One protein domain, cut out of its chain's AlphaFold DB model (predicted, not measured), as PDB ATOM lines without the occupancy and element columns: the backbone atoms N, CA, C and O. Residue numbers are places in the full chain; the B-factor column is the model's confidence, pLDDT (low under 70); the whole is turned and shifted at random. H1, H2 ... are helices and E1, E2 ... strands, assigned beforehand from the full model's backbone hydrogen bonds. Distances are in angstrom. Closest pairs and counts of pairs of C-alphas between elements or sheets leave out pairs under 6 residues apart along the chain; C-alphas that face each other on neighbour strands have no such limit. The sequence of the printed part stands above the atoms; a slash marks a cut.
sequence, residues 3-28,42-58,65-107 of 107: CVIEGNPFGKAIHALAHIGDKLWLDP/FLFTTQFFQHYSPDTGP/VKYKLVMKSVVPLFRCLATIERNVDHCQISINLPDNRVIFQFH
ATOM      1  N   CYS A   3      40.144 -22.186  18.581       84.75
ATOM      2  CA  CYS A   3      41.447 -22.839  18.573       84.75
ATOM      3  C   CYS A   3      42.430 -22.009  19.393       84.75
ATOM      4  O   CYS A   3      42.463 -20.790  19.249       84.75
ATOM      5  N   VAL A   4      43.232 -22.656  20.229       85.62
ATOM      6  CA  VAL A   4      44.293 -22.021  21.013       85.62
ATOM      7  C   VAL A   4      45.623 -22.637  20.605       85.62
ATOM      8  O   VAL A   4      45.786 -23.857  20.661       85.62
ATOM      9  N   ILE A   5      46.538 -21.787  20.149       86.75
ATOM     10  CA  ILE A   5      47.857 -22.152  19.636       86.75
ATOM     11  C   ILE A   5      48.907 -21.588  20.589       86.75
ATOM     12  O   ILE A   5      48.913 -20.384  20.838       86.75
ATOM     13  N   GLU A   6      49.802 -22.437  21.083       82.94
ATOM     14  CA  GLU A   6      50.973 -21.997  21.846       82.94
ATOM     15  C   GLU A   6      52.061 -21.439  20.931       82.94
ATOM     16  O   GLU A   6      52.386 -22.009  19.883       82.94
ATOM     17  N   GLY A   7      52.662 -20.332  21.367       74.44
ATOM     18  CA  GLY A   7      53.773 -19.694  20.676       74.44
ATOM     19  C   GLY A   7      53.420 -19.149  19.288       74.44
ATOM     20  O   GLY A   7      52.280 -18.799  18.982       74.44
ATOM     21  N   ASN A   8      54.432 -19.063  18.414       76.69
ATOM     22  CA  ASN A   8      54.320 -18.406  17.105       76.69
ATOM     23  C   ASN A   8      54.490 -19.272  15.825       76.69
ATOM     24  O   ASN A   8      54.860 -18.746  14.767       76.69
ATOM     25  N   PRO A   9      54.242 -20.593  15.829       81.44
ATOM     26  CA  PRO A   9      54.286 -21.372  14.589       81.44
ATOM     27  C   PRO A   9      53.201 -20.937  13.583       81.44
ATOM     28  O   PRO A   9      53.432 -20.972  12.374       81.44
ATOM     29  N   PHE A  10      52.055 -20.442  14.063       85.62
ATOM     30  CA  PHE A  10      50.989 -19.928  13.199       85.62
ATOM     31  C   PHE A  10      51.402 -18.653  12.454       85.62
ATOM     32  O   PHE A  10      51.215 -18.569  11.243       85.62
ATOM     33  N   GLY A  11      52.039 -17.689  13.128       87.38
ATOM     34  CA  GLY A  11      52.522 -16.473  12.470       87.38
ATOM     35  C   GLY A  11      53.557 -16.772  11.384       87.38
ATOM     36  O   GLY A  11      53.478 -16.214  10.292       87.38
ATOM     37  N   LYS A  12      54.471 -17.722  11.628       87.94
ATOM     38  CA  LYS A  12      55.434 -18.191  10.614       87.94
ATOM     39  C   LYS A  12      54.735 -18.773   9.382       87.94
ATOM     40  O   LYS A  12      55.105 -18.431   8.261       87.94
ATOM     41  N   ALA A  13      53.695 -19.584   9.580       88.81
ATOM     42  CA  ALA A  13      52.890 -20.122   8.484       88.81
ATOM     43  C   ALA A  13      52.159 -19.018   7.699       88.81
ATOM     44  O   ALA A  13      52.160 -19.044   6.472       88.81
ATOM     45  N   ILE A  14      51.596 -18.013   8.380       89.06
ATOM     46  CA  ILE A  14      50.956 -16.860   7.726       89.06
ATOM     47  C   ILE A  14      51.948 -16.105   6.837       89.06
ATOM     48  O   ILE A  14      51.625 -15.804   5.691       89.06
ATOM     49  N   HIS A  15      53.161 -15.833   7.328       88.62
ATOM     50  CA  HIS A  15      54.196 -15.173   6.522       88.62
ATOM     51  C   HIS A  15      54.599 -16.003   5.307       88.62
ATOM     52  O   HIS A  15      54.728 -15.445   4.220       88.62
ATOM     53  N   ALA A  16      54.753 -17.320   5.463       88.19
ATOM     54  CA  ALA A  16      55.050 -18.206   4.342       88.19
ATOM     55  C   ALA A  16      53.931 -18.171   3.288       88.19
ATOM     56  O   ALA A  16      54.202 -17.904   2.120       88.19
ATOM     57  N   LEU A  17      52.668 -18.329   3.698       87.69
ATOM     58  CA  LEU A  17      51.516 -18.289   2.789       87.69
ATOM     59  C   LEU A  17      51.345 -16.928   2.104       87.69
ATOM     60  O   LEU A  17      50.899 -16.865   0.958       87.69
ATOM     61  N   ALA A  18      51.713 -15.835   2.774       87.31
ATOM     62  CA  ALA A  18      51.611 -14.492   2.213       87.31
ATOM     63  C   ALA A  18      52.535 -14.247   1.016       87.31
ATOM     64  O   ALA A  18      52.250 -13.363   0.211       87.31
ATOM     65  N   HIS A  19      53.611 -15.027   0.870       85.06
ATOM     66  CA  HIS A  19      54.478 -14.958  -0.309       85.06
ATOM     67  C   HIS A  19      53.837 -15.599  -1.548       85.06
ATOM     68  O   HIS A  19      54.231 -15.284  -2.667       85.06
ATOM     69  N   ILE A  20      52.858 -16.487  -1.355       84.81
ATOM     70  CA  ILE A  20      52.234 -17.272  -2.426       84.81
ATOM     71  C   ILE A  20      50.927 -16.629  -2.896       84.81
ATOM     72  O   ILE A  20      50.625 -16.642  -4.091       84.81
ATOM     73  N   GLY A  21      50.136 -16.047  -1.987       82.94
ATOM     74  CA  GLY A  21      48.846 -15.480  -2.365       82.94
ATOM     75  C   GLY A  21      48.232 -14.478  -1.393       82.94
ATOM     76  O   GLY A  21      48.482 -14.460  -0.192       82.94
ATOM     77  N   ASP A  22      47.323 -13.671  -1.941       86.50
ATOM     78  CA  ASP A  22      46.596 -12.618  -1.220       86.50
ATOM     79  C   ASP A  22      45.364 -13.122  -0.441       86.50
ATOM     80  O   ASP A  22      44.651 -12.337   0.195       86.50
ATOM     81  N   LYS A  23      45.059 -14.422  -0.510       85.31
ATOM     82  CA  LYS A  23      43.855 -15.032   0.071       85.31
ATOM     83  C   LYS A  23      44.254 -16.189   0.978       85.31
ATOM     84  O   LYS A  23      44.966 -17.087   0.546       85.31
ATOM     85  N   LEU A  24      43.732 -16.183   2.198       85.94
ATOM     86  CA  LEU A  24      43.898 -17.255   3.173       85.94
ATOM     87  C   LEU A  24      42.560 -17.965   3.369       85.94
ATOM     88  O   LEU A  24      41.527 -17.310   3.501       85.94
ATOM     89  N   TRP A  25      42.583 -19.293   3.417       83.94
ATOM     90  CA  TRP A  25      41.415 -20.104   3.739       83.94
ATOM     91  C   TRP A  25      41.654 -20.834   5.056       83.94
ATOM     92  O   TRP A  25      42.660 -21.523   5.205       83.94
ATOM     93  N   LEU A  26      40.732 -20.679   6.003       80.25
ATOM     94  CA  LEU A  26      40.700 -21.459   7.235       80.25
ATOM     95  C   LEU A  26      39.649 -22.553   7.082       80.25
ATOM     96  O   LEU A  26      38.467 -22.259   6.890       80.25
ATOM     97  N   ASP A  27      40.102 -23.802   7.147       77.19
ATOM     98  CA  ASP A  27      39.265 -24.987   7.001       77.19
ATOM     99  C   ASP A  27      39.448 -25.912   8.221       77.19
ATOM    100  O   ASP A  27      40.550 -26.428   8.423       77.19
ATOM    101  N   PRO A  28      38.412 -26.109   9.061       67.69
ATOM    102  CA  PRO A  28      38.491 -26.982  10.234       67.69
ATOM    103  C   PRO A  28      38.493 -28.482   9.904       67.69
ATOM    104  O   PRO A  28      38.796 -29.290  10.783       67.69
ATOM    105  N   PHE A  42      49.172 -25.147   5.074       81.56
ATOM    106  CA  PHE A  42      49.673 -25.683   6.329       81.56
ATOM    107  C   PHE A  42      48.556 -26.466   7.007       81.56
ATOM    108  O   PHE A  42      47.453 -25.949   7.191       81.56
ATOM    109  N   LEU A  43      48.852 -27.709   7.375       83.06
ATOM    110  CA  LEU A  43      47.959 -28.535   8.171       83.06
ATOM    111  C   LEU A  43      48.436 -28.540   9.622       83.06
ATOM    112  O   LEU A  43      49.501 -29.069   9.928       83.06
ATOM    113  N   PHE A  44      47.617 -27.985  10.510       81.38
ATOM    114  CA  PHE A  44      47.812 -28.084  11.951       81.38
ATOM    115  C   PHE A  44      46.944 -29.223  12.482       81.38
ATOM    116  O   PHE A  44      45.721 -29.197  12.343       81.38
ATOM    117  N   THR A  45      47.571 -30.252  13.048       79.81
ATOM    118  CA  THR A  45      46.852 -31.381  13.648       79.81
ATOM    119  C   THR A  45      46.203 -30.960  14.965       79.81
ATOM    120  O   THR A  45      46.640 -30.012  15.607       79.81
ATOM    121  N   THR A  46      45.163 -31.664  15.413       76.56
ATOM    122  CA  THR A  46      44.465 -31.325  16.669       76.56
ATOM    123  C   THR A  46      45.391 -31.321  17.890       76.56
ATOM    124  O   THR A  46      45.201 -30.509  18.786       76.56
ATOM    125  N   GLN A  47      46.427 -32.166  17.890       79.19
ATOM    126  CA  GLN A  47      47.435 -32.265  18.951       79.19
ATOM    127  C   GLN A  47      48.362 -31.041  19.045       79.19
ATOM    128  O   GLN A  47      49.030 -30.850  20.055       79.19
ATOM    129  N   PHE A  48      48.414 -30.215  18.002       80.75
ATOM    130  CA  PHE A  48      49.182 -28.973  18.001       80.75
ATOM    131  C   PHE A  48      48.502 -27.851  18.795       80.75
ATOM    132  O   PHE A  48      49.150 -26.892  19.208       80.75
ATOM    133  N   PHE A  49      47.188 -27.942  18.987       83.44
ATOM    134  CA  PHE A  49      46.429 -26.944  19.721       83.44
ATOM    135  C   PHE A  49      46.353 -27.338  21.196       83.44
ATOM    136  O   PHE A  49      45.988 -28.468  21.513       83.44
ATOM    137  N   GLN A  50      46.584 -26.384  22.101       84.00
ATOM    138  CA  GLN A  50      46.243 -26.562  23.520       84.00
ATOM    139  C   GLN A  50      44.749 -26.847  23.693       84.00
ATOM    140  O   GLN A  50      44.329 -27.642  24.530       84.00
ATOM    141  N   HIS A  51      43.935 -26.152  22.901       83.25
ATOM    142  CA  HIS A  51      42.496 -26.310  22.905       83.25
ATOM    143  C   HIS A  51      41.975 -26.194  21.480       83.25
ATOM    144  O   HIS A  51      42.152 -25.167  20.825       83.25
ATOM    145  N   TYR A  52      41.312 -27.242  21.002       82.88
ATOM    146  CA  TYR A  52      40.677 -27.268  19.693       82.88
ATOM    147  C   TYR A  52      39.213 -27.664  19.845       82.88
ATOM    148  O   TYR A  52      38.897 -28.813  20.139       82.88
ATOM    149  N   SER A  53      38.328 -26.697  19.624       80.12
ATOM    150  CA  SER A  53      36.884 -26.889  19.549       80.12
ATOM    151  C   SER A  53      36.425 -26.565  18.122       80.12
ATOM    152  O   SER A  53      36.239 -25.385  17.783       80.12
ATOM    153  N   PRO A  54      36.282 -27.579  17.244       69.25
ATOM    154  CA  PRO A  54      35.680 -27.373  15.935       69.25
ATOM    155  C   PRO A  54      34.230 -26.931  16.150       69.25
ATOM    156  O   PRO A  54      33.553 -27.451  17.032       69.25
ATOM    157  N   ASP A  55      33.750 -25.945  15.387       62.81
ATOM    158  CA  ASP A  55      32.332 -25.570  15.466       62.81
ATOM    159  C   ASP A  55      31.499 -26.715  14.895       62.81
ATOM    160  O   ASP A  55      31.328 -26.839  13.684       62.81
ATOM    161  N   THR A  56      31.004 -27.583  15.765       51.75
ATOM    162  CA  THR A  56      29.942 -28.531  15.448       51.75
ATOM    163  C   THR A  56      28.617 -27.873  15.805       51.75
ATOM    164  O   THR A  56      27.987 -28.211  16.806       51.75
ATOM    165  N   GLY A  57      28.212 -26.882  15.006       47.28
ATOM    166  CA  GLY A  57      26.803 -26.492  14.936       47.28
ATOM    167  C   GLY A  57      25.959 -27.687  14.469       47.28
ATOM    168  O   GLY A  57      26.502 -28.587  13.817       47.28
ATOM    169  N   PRO A  58      24.660 -27.748  14.823       39.72
ATOM    170  CA  PRO A  58      23.830 -28.910  14.545       39.72
ATOM    171  C   PRO A  58      23.829 -29.188  13.048       39.72
ATOM    172  O   PRO A  58      23.692 -28.277  12.233       39.72
ATOM    173  N   VAL A  65      32.306 -25.003   7.065       58.59
ATOM    174  CA  VAL A  65      32.394 -23.556   6.821       58.59
ATOM    175  C   VAL A  65      33.859 -23.185   6.604       58.59
ATOM    176  O   VAL A  65      34.659 -23.184   7.538       58.59
ATOM    177  N   LYS A  66      34.211 -22.904   5.347       71.00
ATOM    178  CA  LYS A  66      35.532 -22.410   4.957       71.00
ATOM    179  C   LYS A  66      35.537 -20.896   5.082       71.00
ATOM    180  O   LYS A  66      34.767 -20.217   4.404       71.00
ATOM    181  N   TYR A  67      36.426 -20.359   5.909       77.75
ATOM    182  CA  TYR A  67      36.518 -18.917   6.109       77.75
ATOM    183  C   TYR A  67      37.609 -18.338   5.229       77.75
ATOM    184  O   TYR A  67      38.783 -18.684   5.354       77.75
ATOM    185  N   LYS A  68      37.207 -17.443   4.330       84.56
ATOM    186  CA  LYS A  68      38.119 -16.730   3.445       84.56
ATOM    187  C   LYS A  68      38.526 -15.409   4.078       84.56
ATOM    188  O   LYS A  68      37.686 -14.550   4.329       84.56
ATOM    189  N   LEU A  69      39.824 -15.225   4.254       86.25
ATOM    190  CA  LEU A  69      40.427 -14.009   4.774       86.25
ATOM    191  C   LEU A  69      41.303 -13.352   3.707       86.25
ATOM    192  O   LEU A  69      41.890 -14.013   2.848       86.25
ATOM    193  N   VAL A  70      41.389 -12.025   3.769       88.81
ATOM    194  CA  VAL A  70      42.308 -11.246   2.936       88.81
ATOM    195  C   VAL A  70      43.660 -11.207   3.638       88.81
ATOM    196  O   VAL A  70      43.763 -10.699   4.753       88.81
ATOM    197  N   MET A  71      44.703 -11.718   2.983       89.12
ATOM    198  CA  MET A  71      46.039 -11.864   3.569       89.12
ATOM    199  C   MET A  71      46.610 -10.517   4.034       89.12
ATOM    200  O   MET A  71      47.184 -10.425   5.117       89.12
ATOM    201  N   LYS A  72      46.340  -9.443   3.281       89.44
ATOM    202  CA  LYS A  72      46.716  -8.060   3.630       89.44
ATOM    203  C   LYS A  72      46.154  -7.583   4.976       89.44
ATOM    204  O   LYS A  72      46.747  -6.697   5.579       89.44
ATOM    205  N   SER A  73      45.056  -8.169   5.455       88.62
ATOM    206  CA  SER A  73      44.475  -7.866   6.770       88.62
ATOM    207  C   SER A  73      45.038  -8.745   7.891       88.62
ATOM    208  O   SER A  73      44.997  -8.345   9.048       88.62
ATOM    209  N   VAL A  74      45.562  -9.932   7.565       89.19
ATOM    210  CA  VAL A  74      46.046 -10.920   8.547       89.19
ATOM    211  C   VAL A  74      47.545 -10.773   8.802       89.19
ATOM    212  O   VAL A  74      47.972 -10.767   9.952       89.19
ATOM    213  N   VAL A  75      48.356 -10.598   7.756       89.38
ATOM    214  CA  VAL A  75      49.823 -10.470   7.860       89.38
ATOM    215  C   VAL A  75      50.270  -9.378   8.836       89.38
ATOM    216  O   VAL A  75      51.183  -9.642   9.622       89.38
ATOM    217  N   PRO A  76      49.645  -8.181   8.875       90.12
ATOM    218  CA  PRO A  76      50.026  -7.152   9.838       90.12
ATOM    219  C   PRO A  76      49.864  -7.582  11.300       90.12
ATOM    220  O   PRO A  76      50.639  -7.124  12.136       90.12
ATOM    221  N   LEU A  77      48.920  -8.484  11.606       87.62
ATOM    222  CA  LEU A  77      48.715  -9.016  12.962       87.62
ATOM    223  C   LEU A  77      49.917  -9.845  13.430       87.62
ATOM    224  O   LEU A  77      50.224  -9.873  14.615       87.62
ATOM    225  N   PHE A  78      50.632 -10.470  12.491       86.81
ATOM    226  CA  PHE A  78      51.800 -11.309  12.756       86.81
ATOM    227  C   PHE A  78      53.118 -10.634  12.354       86.81
ATOM    228  O   PHE A  78      54.140 -11.300  12.217       86.81
ATOM    229  N   ARG A  79      53.131  -9.309  12.148       83.12
ATOM    230  CA  ARG A  79      54.292  -8.580  11.606       83.12
ATOM    231  C   ARG A  79      55.556  -8.741  12.452       83.12
ATOM    232  O   ARG A  79      56.631  -8.958  11.903       83.12
ATOM    233  N   CYS A  80      55.428  -8.641  13.773       80.81
ATOM    234  CA  CYS A  80      56.555  -8.697  14.702       80.81
ATOM    235  C   CYS A  80      56.646 -10.073  15.362       80.81
ATOM    236  O   CYS A  80      56.350 -10.222  16.546       80.81
ATOM    237  N   LEU A  81      57.085 -11.079  14.599       78.19
ATOM    238  CA  LEU A  81      57.182 -12.454  15.097       78.19
ATOM    239  C   LEU A  81      58.056 -12.572  16.356       78.19
ATOM    240  O   LEU A  81      57.680 -13.285  17.275       78.19
ATOM    241  N   ALA A  82      59.160 -11.823  16.438       77.81
ATOM    242  CA  ALA A  82      60.043 -11.822  17.609       77.81
ATOM    243  C   ALA A  82      59.398 -11.203  18.864       77.81
ATOM    244  O   ALA A  82      59.730 -11.583  19.982       77.81
ATOM    245  N   THR A  83      58.489 -10.241  18.692       78.25
ATOM    246  CA  THR A  83      57.727  -9.643  19.800       78.25
ATOM    247  C   THR A  83      56.626 -10.589  20.255       78.25
ATOM    248  O   THR A  83      56.432 -10.753  21.452       78.25
ATOM    249  N   ILE A  84      55.948 -11.239  19.306       79.88
ATOM    250  CA  ILE A  84      54.918 -12.241  19.589       79.88
ATOM    251  C   ILE A  84      55.545 -13.436  20.316       79.88
ATOM    252  O   ILE A  84      55.069 -13.810  21.369       79.88
ATOM    253  N   GLU A  85      56.678 -13.965  19.849       76.25
ATOM    254  CA  GLU A  85      57.367 -15.086  20.515       76.25
ATOM    255  C   GLU A  85      57.817 -14.786  21.949       76.25
ATOM    256  O   GLU A  85      57.979 -15.717  22.730       76.25
ATOM    257  N   ARG A  86      58.068 -13.517  22.287       79.12
ATOM    258  CA  ARG A  86      58.563 -13.123  23.615       79.12
ATOM    259  C   ARG A  86      57.472 -12.680  24.581       79.12
ATOM    260  O   ARG A  86      57.697 -12.763  25.780       79.12
ATOM    261  N   ASN A  87      56.361 -12.155  24.068       79.62
ATOM    262  CA  ASN A  87      55.331 -11.496  24.876       79.62
ATOM    263  C   ASN A  87      53.948 -12.141  24.758       79.62
ATOM    264  O   ASN A  87      53.038 -11.684  25.437       79.62
ATOM    265  N   VAL A  88      53.768 -13.102  23.852       81.25
ATOM    266  CA  VAL A  88      52.500 -13.802  23.657       81.25
ATOM    267  C   VAL A  88      52.715 -15.256  24.038       81.25
ATOM    268  O   VAL A  88      53.451 -15.979  23.363       81.25
ATOM    269  N   ASP A  89      52.043 -15.678  25.098       82.06
ATOM    270  CA  ASP A  89      52.053 -17.060  25.560       82.06
ATOM    271  C   ASP A  89      51.266 -17.932  24.574       82.06
ATOM    272  O   ASP A  89      51.718 -18.995  24.133       82.06
ATOM    273  N   HIS A  90      50.082 -17.452  24.179       84.62
ATOM    274  CA  HIS A  90      49.215 -18.166  23.252       84.62
ATOM    275  C   HIS A  90      48.358 -17.241  22.383       84.62
ATOM    276  O   HIS A  90      47.943 -16.145  22.762       84.62
ATOM    277  N   CYS A  91      48.050 -17.726  21.182       87.19
ATOM    278  CA  CYS A  91      47.137 -17.096  20.243       87.19
ATOM    279  C   CYS A  91      45.821 -17.876  20.202       87.19
ATOM    280  O   CYS A  91      45.781 -19.048  19.819       87.19
ATOM    281  N   GLN A  92      44.723 -17.207  20.531       88.44
ATOM    282  CA  GLN A  92      43.376 -17.738  20.401       88.44
ATOM    283  C   GLN A  92      42.741 -17.257  19.091       88.44
ATOM    284  O   GLN A  92      42.587 -16.062  18.847       88.44
ATOM    285  N   ILE A  93      42.324 -18.204  18.257       88.00
ATOM    286  CA  ILE A  93      41.563 -17.968  17.034       88.00
ATOM    287  C   ILE A  93      40.120 -18.367  17.314       88.00
ATOM    288  O   ILE A  93      39.832 -19.520  17.641       88.00
ATOM    289  N   SER A  94      39.205 -17.415  17.194       85.94
ATOM    290  CA  SER A  94      37.774 -17.661  17.356       85.94
ATOM    291  C   SER A  94      37.003 -17.108  16.174       85.94
ATOM    292  O   SER A  94      37.412 -16.136  15.541       85.94
ATOM    293  N   ILE A  95      35.895 -17.759  15.846       80.88
ATOM    294  CA  ILE A  95      35.044 -17.338  14.742       80.88
ATOM    295  C   ILE A  95      33.696 -16.930  15.299       80.88
ATOM    296  O   ILE A  95      33.010 -17.741  15.919       80.88
ATOM    297  N   ASN A  96      33.339 -15.667  15.074       75.44
ATOM    298  CA  ASN A  96      32.048 -15.134  15.456       75.44
ATOM    299  C   ASN A  96      31.061 -15.340  14.300       75.44
ATOM    300  O   ASN A  96      31.040 -14.549  13.355       75.44
ATOM    301  N   LEU A  97      30.278 -16.421  14.372       69.31
ATOM    302  CA  LEU A  97      29.245 -16.775  13.390       69.31
ATOM    303  C   LEU A  97      28.242 -15.642  13.089       69.31
ATOM    304  O   LEU A  97      28.014 -15.392  11.909       69.31
ATOM    305  N   PRO A  98      27.663 -14.924  14.073       70.19
ATOM    306  CA  PRO A  98      26.713 -13.845  13.779       70.19
ATOM    307  C   PRO A  98      27.326 -12.676  12.994       70.19
ATOM    308  O   PRO A  98      26.630 -12.052  12.201       70.19
ATOM    309  N   ASP A  99      28.627 -12.411  13.161       70.81
ATOM    310  CA  ASP A  99      29.297 -11.271  12.524       70.81
ATOM    311  C   ASP A  99      30.121 -11.653  11.283       70.81
ATOM    312  O   ASP A  99      30.690 -10.770  10.637       70.81
ATOM    313  N   ASN A 100      30.244 -12.948  10.959       75.88
ATOM    314  CA  ASN A 100      31.164 -13.473   9.940       75.88
ATOM    315  C   ASN A 100      32.606 -12.949  10.093       75.88
ATOM    316  O   ASN A 100      33.305 -12.675   9.112       75.88
ATOM    317  N   ARG A 101      33.069 -12.797  11.340       82.88
ATOM    318  CA  ARG A 101      34.410 -12.290  11.663       82.88
ATOM    319  C   ARG A 101      35.265 -13.379  12.285       82.88
ATOM    320  O   ARG A 101      34.821 -14.110  13.166       82.88
ATOM    321  N   VAL A 102      36.522 -13.431  11.856       85.44
ATOM    322  CA  VAL A 102      37.567 -14.203  12.532       85.44
ATOM    323  C   VAL A 102      38.306 -13.260  13.470       85.44
ATOM    324  O   VAL A 102      38.749 -12.188  13.060       85.44
ATOM    325  N   ILE A 103      38.412 -13.658  14.730       87.94
ATOM    326  CA  ILE A 103      39.033 -12.892  15.801       87.94
ATOM    327  C   ILE A 103      40.325 -13.604  16.197       87.94
ATOM    328  O   ILE A 103      40.302 -14.774  16.584       87.94
ATOM    329  N   PHE A 104      41.436 -12.873  16.117       88.81
ATOM    330  CA  PHE A 104      42.744 -13.282  16.622       88.81
ATOM    331  C   PHE A 104      42.999 -12.541  17.936       88.81
ATOM    332  O   PHE A 104      43.053 -11.311  17.952       88.81
ATOM    333  N   GLN A 105      43.108 -13.281  19.034       88.69
ATOM    334  CA  GLN A 105      43.413 -12.764  20.366       88.69
ATOM    335  C   GLN A 105      44.795 -13.255  20.782       88.69
ATOM    336  O   GLN A 105      45.061 -14.454  20.749       88.69
ATOM    337  N   PHE A 106      45.661 -12.322  21.157       87.50
ATOM    338  CA  PHE A 106      46.997 -12.600  21.666       87.50
ATOM    339  C   PHE A 106      46.970 -12.397  23.180       87.50
ATOM    340  O   PHE A 106      46.536 -11.333  23.630       87.50
ATOM    341  N   HIS A 107      47.374 -13.424  23.924       83.44
ATOM    342  CA  HIS A 107      47.443 -13.427  25.382       83.44
ATOM    343  C   HIS A 107      48.888 -13.464  25.850       83.44
ATOM    344  O   HIS A 107      49.662 -14.249  25.254       83.44
TER     345      HIS A 107
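What this domain is: This is residues 3 to 28, 42 to 58 and 65 to 107 of the 107 residues of an uncharacterized protein of Salmo trutta (UniProt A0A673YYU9). A nearly flat four-stranded sheet has a small two-stranded sheet, E2 and E4, over part of one face at a distance, and H1 and H2, side by side, bridge the two sheets at one end. H3 lies beyond that end of the large sheet. The printed part has 86 residues with three named helices and six named strands, in the order E1 H1 E2 E3 E4 H2 H3 E5 E6. The large sheet runs E3 E1 E5 E6; both sheets are antiparallel, and the class is mixed, helices and strands. It is compact, with a radius of gyration of the C-alphas of 12.8 A and spans of 40 by 28 by 23 A.

How they stand to each other: E1, residues 3 to 6, is antiparallel to E5, residues 90 to 96, at 166 degrees; N 5 and O 91 are 2.9 A apart, within hydrogen-bond range. E3, residues 49 to 53, is the edge strand beside E1, at 178 degrees, with N 4 and O 51 at 2.8 A. E6, residues 101 to 106, is the other edge strand and forms a hairpin with E5, at 162 degrees, with N 94 and O 103 at 2.9 A. H1, residues 9 to 18, is not on this sheet. H1 touches H2, residues 71 to 78, at a shallow tilt of 32 degrees, opposite ways; their closest C-alphas, those of Gly 11 and Phe 78, are 5.2 A apart. E2, residues 23 to 26, and E4, residues 67 to 70, are antiparallel at 152 degrees, with N 24 and O 69 at 2.9 A. E4 and E6 are near each other, with 5 pairs of C-alphas within 10 A. H3, residues 81 to 87, is close to H1 but not clearly touching, with the C-alphas of Gly 11 and Leu 81 closest at 6.7 A. H2 with residues 74 to 77 and H3 with residues 84 to 87 only graze the large sheet. In H1 and H3 every O i to N i+4 pair is within hydrogen-bond range; in H2 1 of 4 is, beside 3 of 5 O i to N i+3 pairs.

Where its parts are: E1 begins at C-alpha 3, (41.447, -22.839, 18.573). H1 is 14.4 A long and begins at C-alpha 9, (54.286, -21.372, 14.589). H2 is 10.9 A long and H3 10.0 A. E5 is 19.1 A long, and E6, 16.1 A, ends at C-alpha 106, (46.997, -12.600, 21.666).

The domain as a whole: The C-alphas farthest apart, those of Pro 58 and Ala 82, are 40.2 A apart. Residues 29 to 41 are not printed, and C-alphas 28 and 42 are 11.9 A apart; residues 59 to 64 are not printed, and C-alphas 58 and 65 are 12.7 A apart. Of the links that are printed whole, each is tight. The mean pLDDT of the printed part is 81.0, and residues 28, 54 to 58, 65 and 97 are under 70.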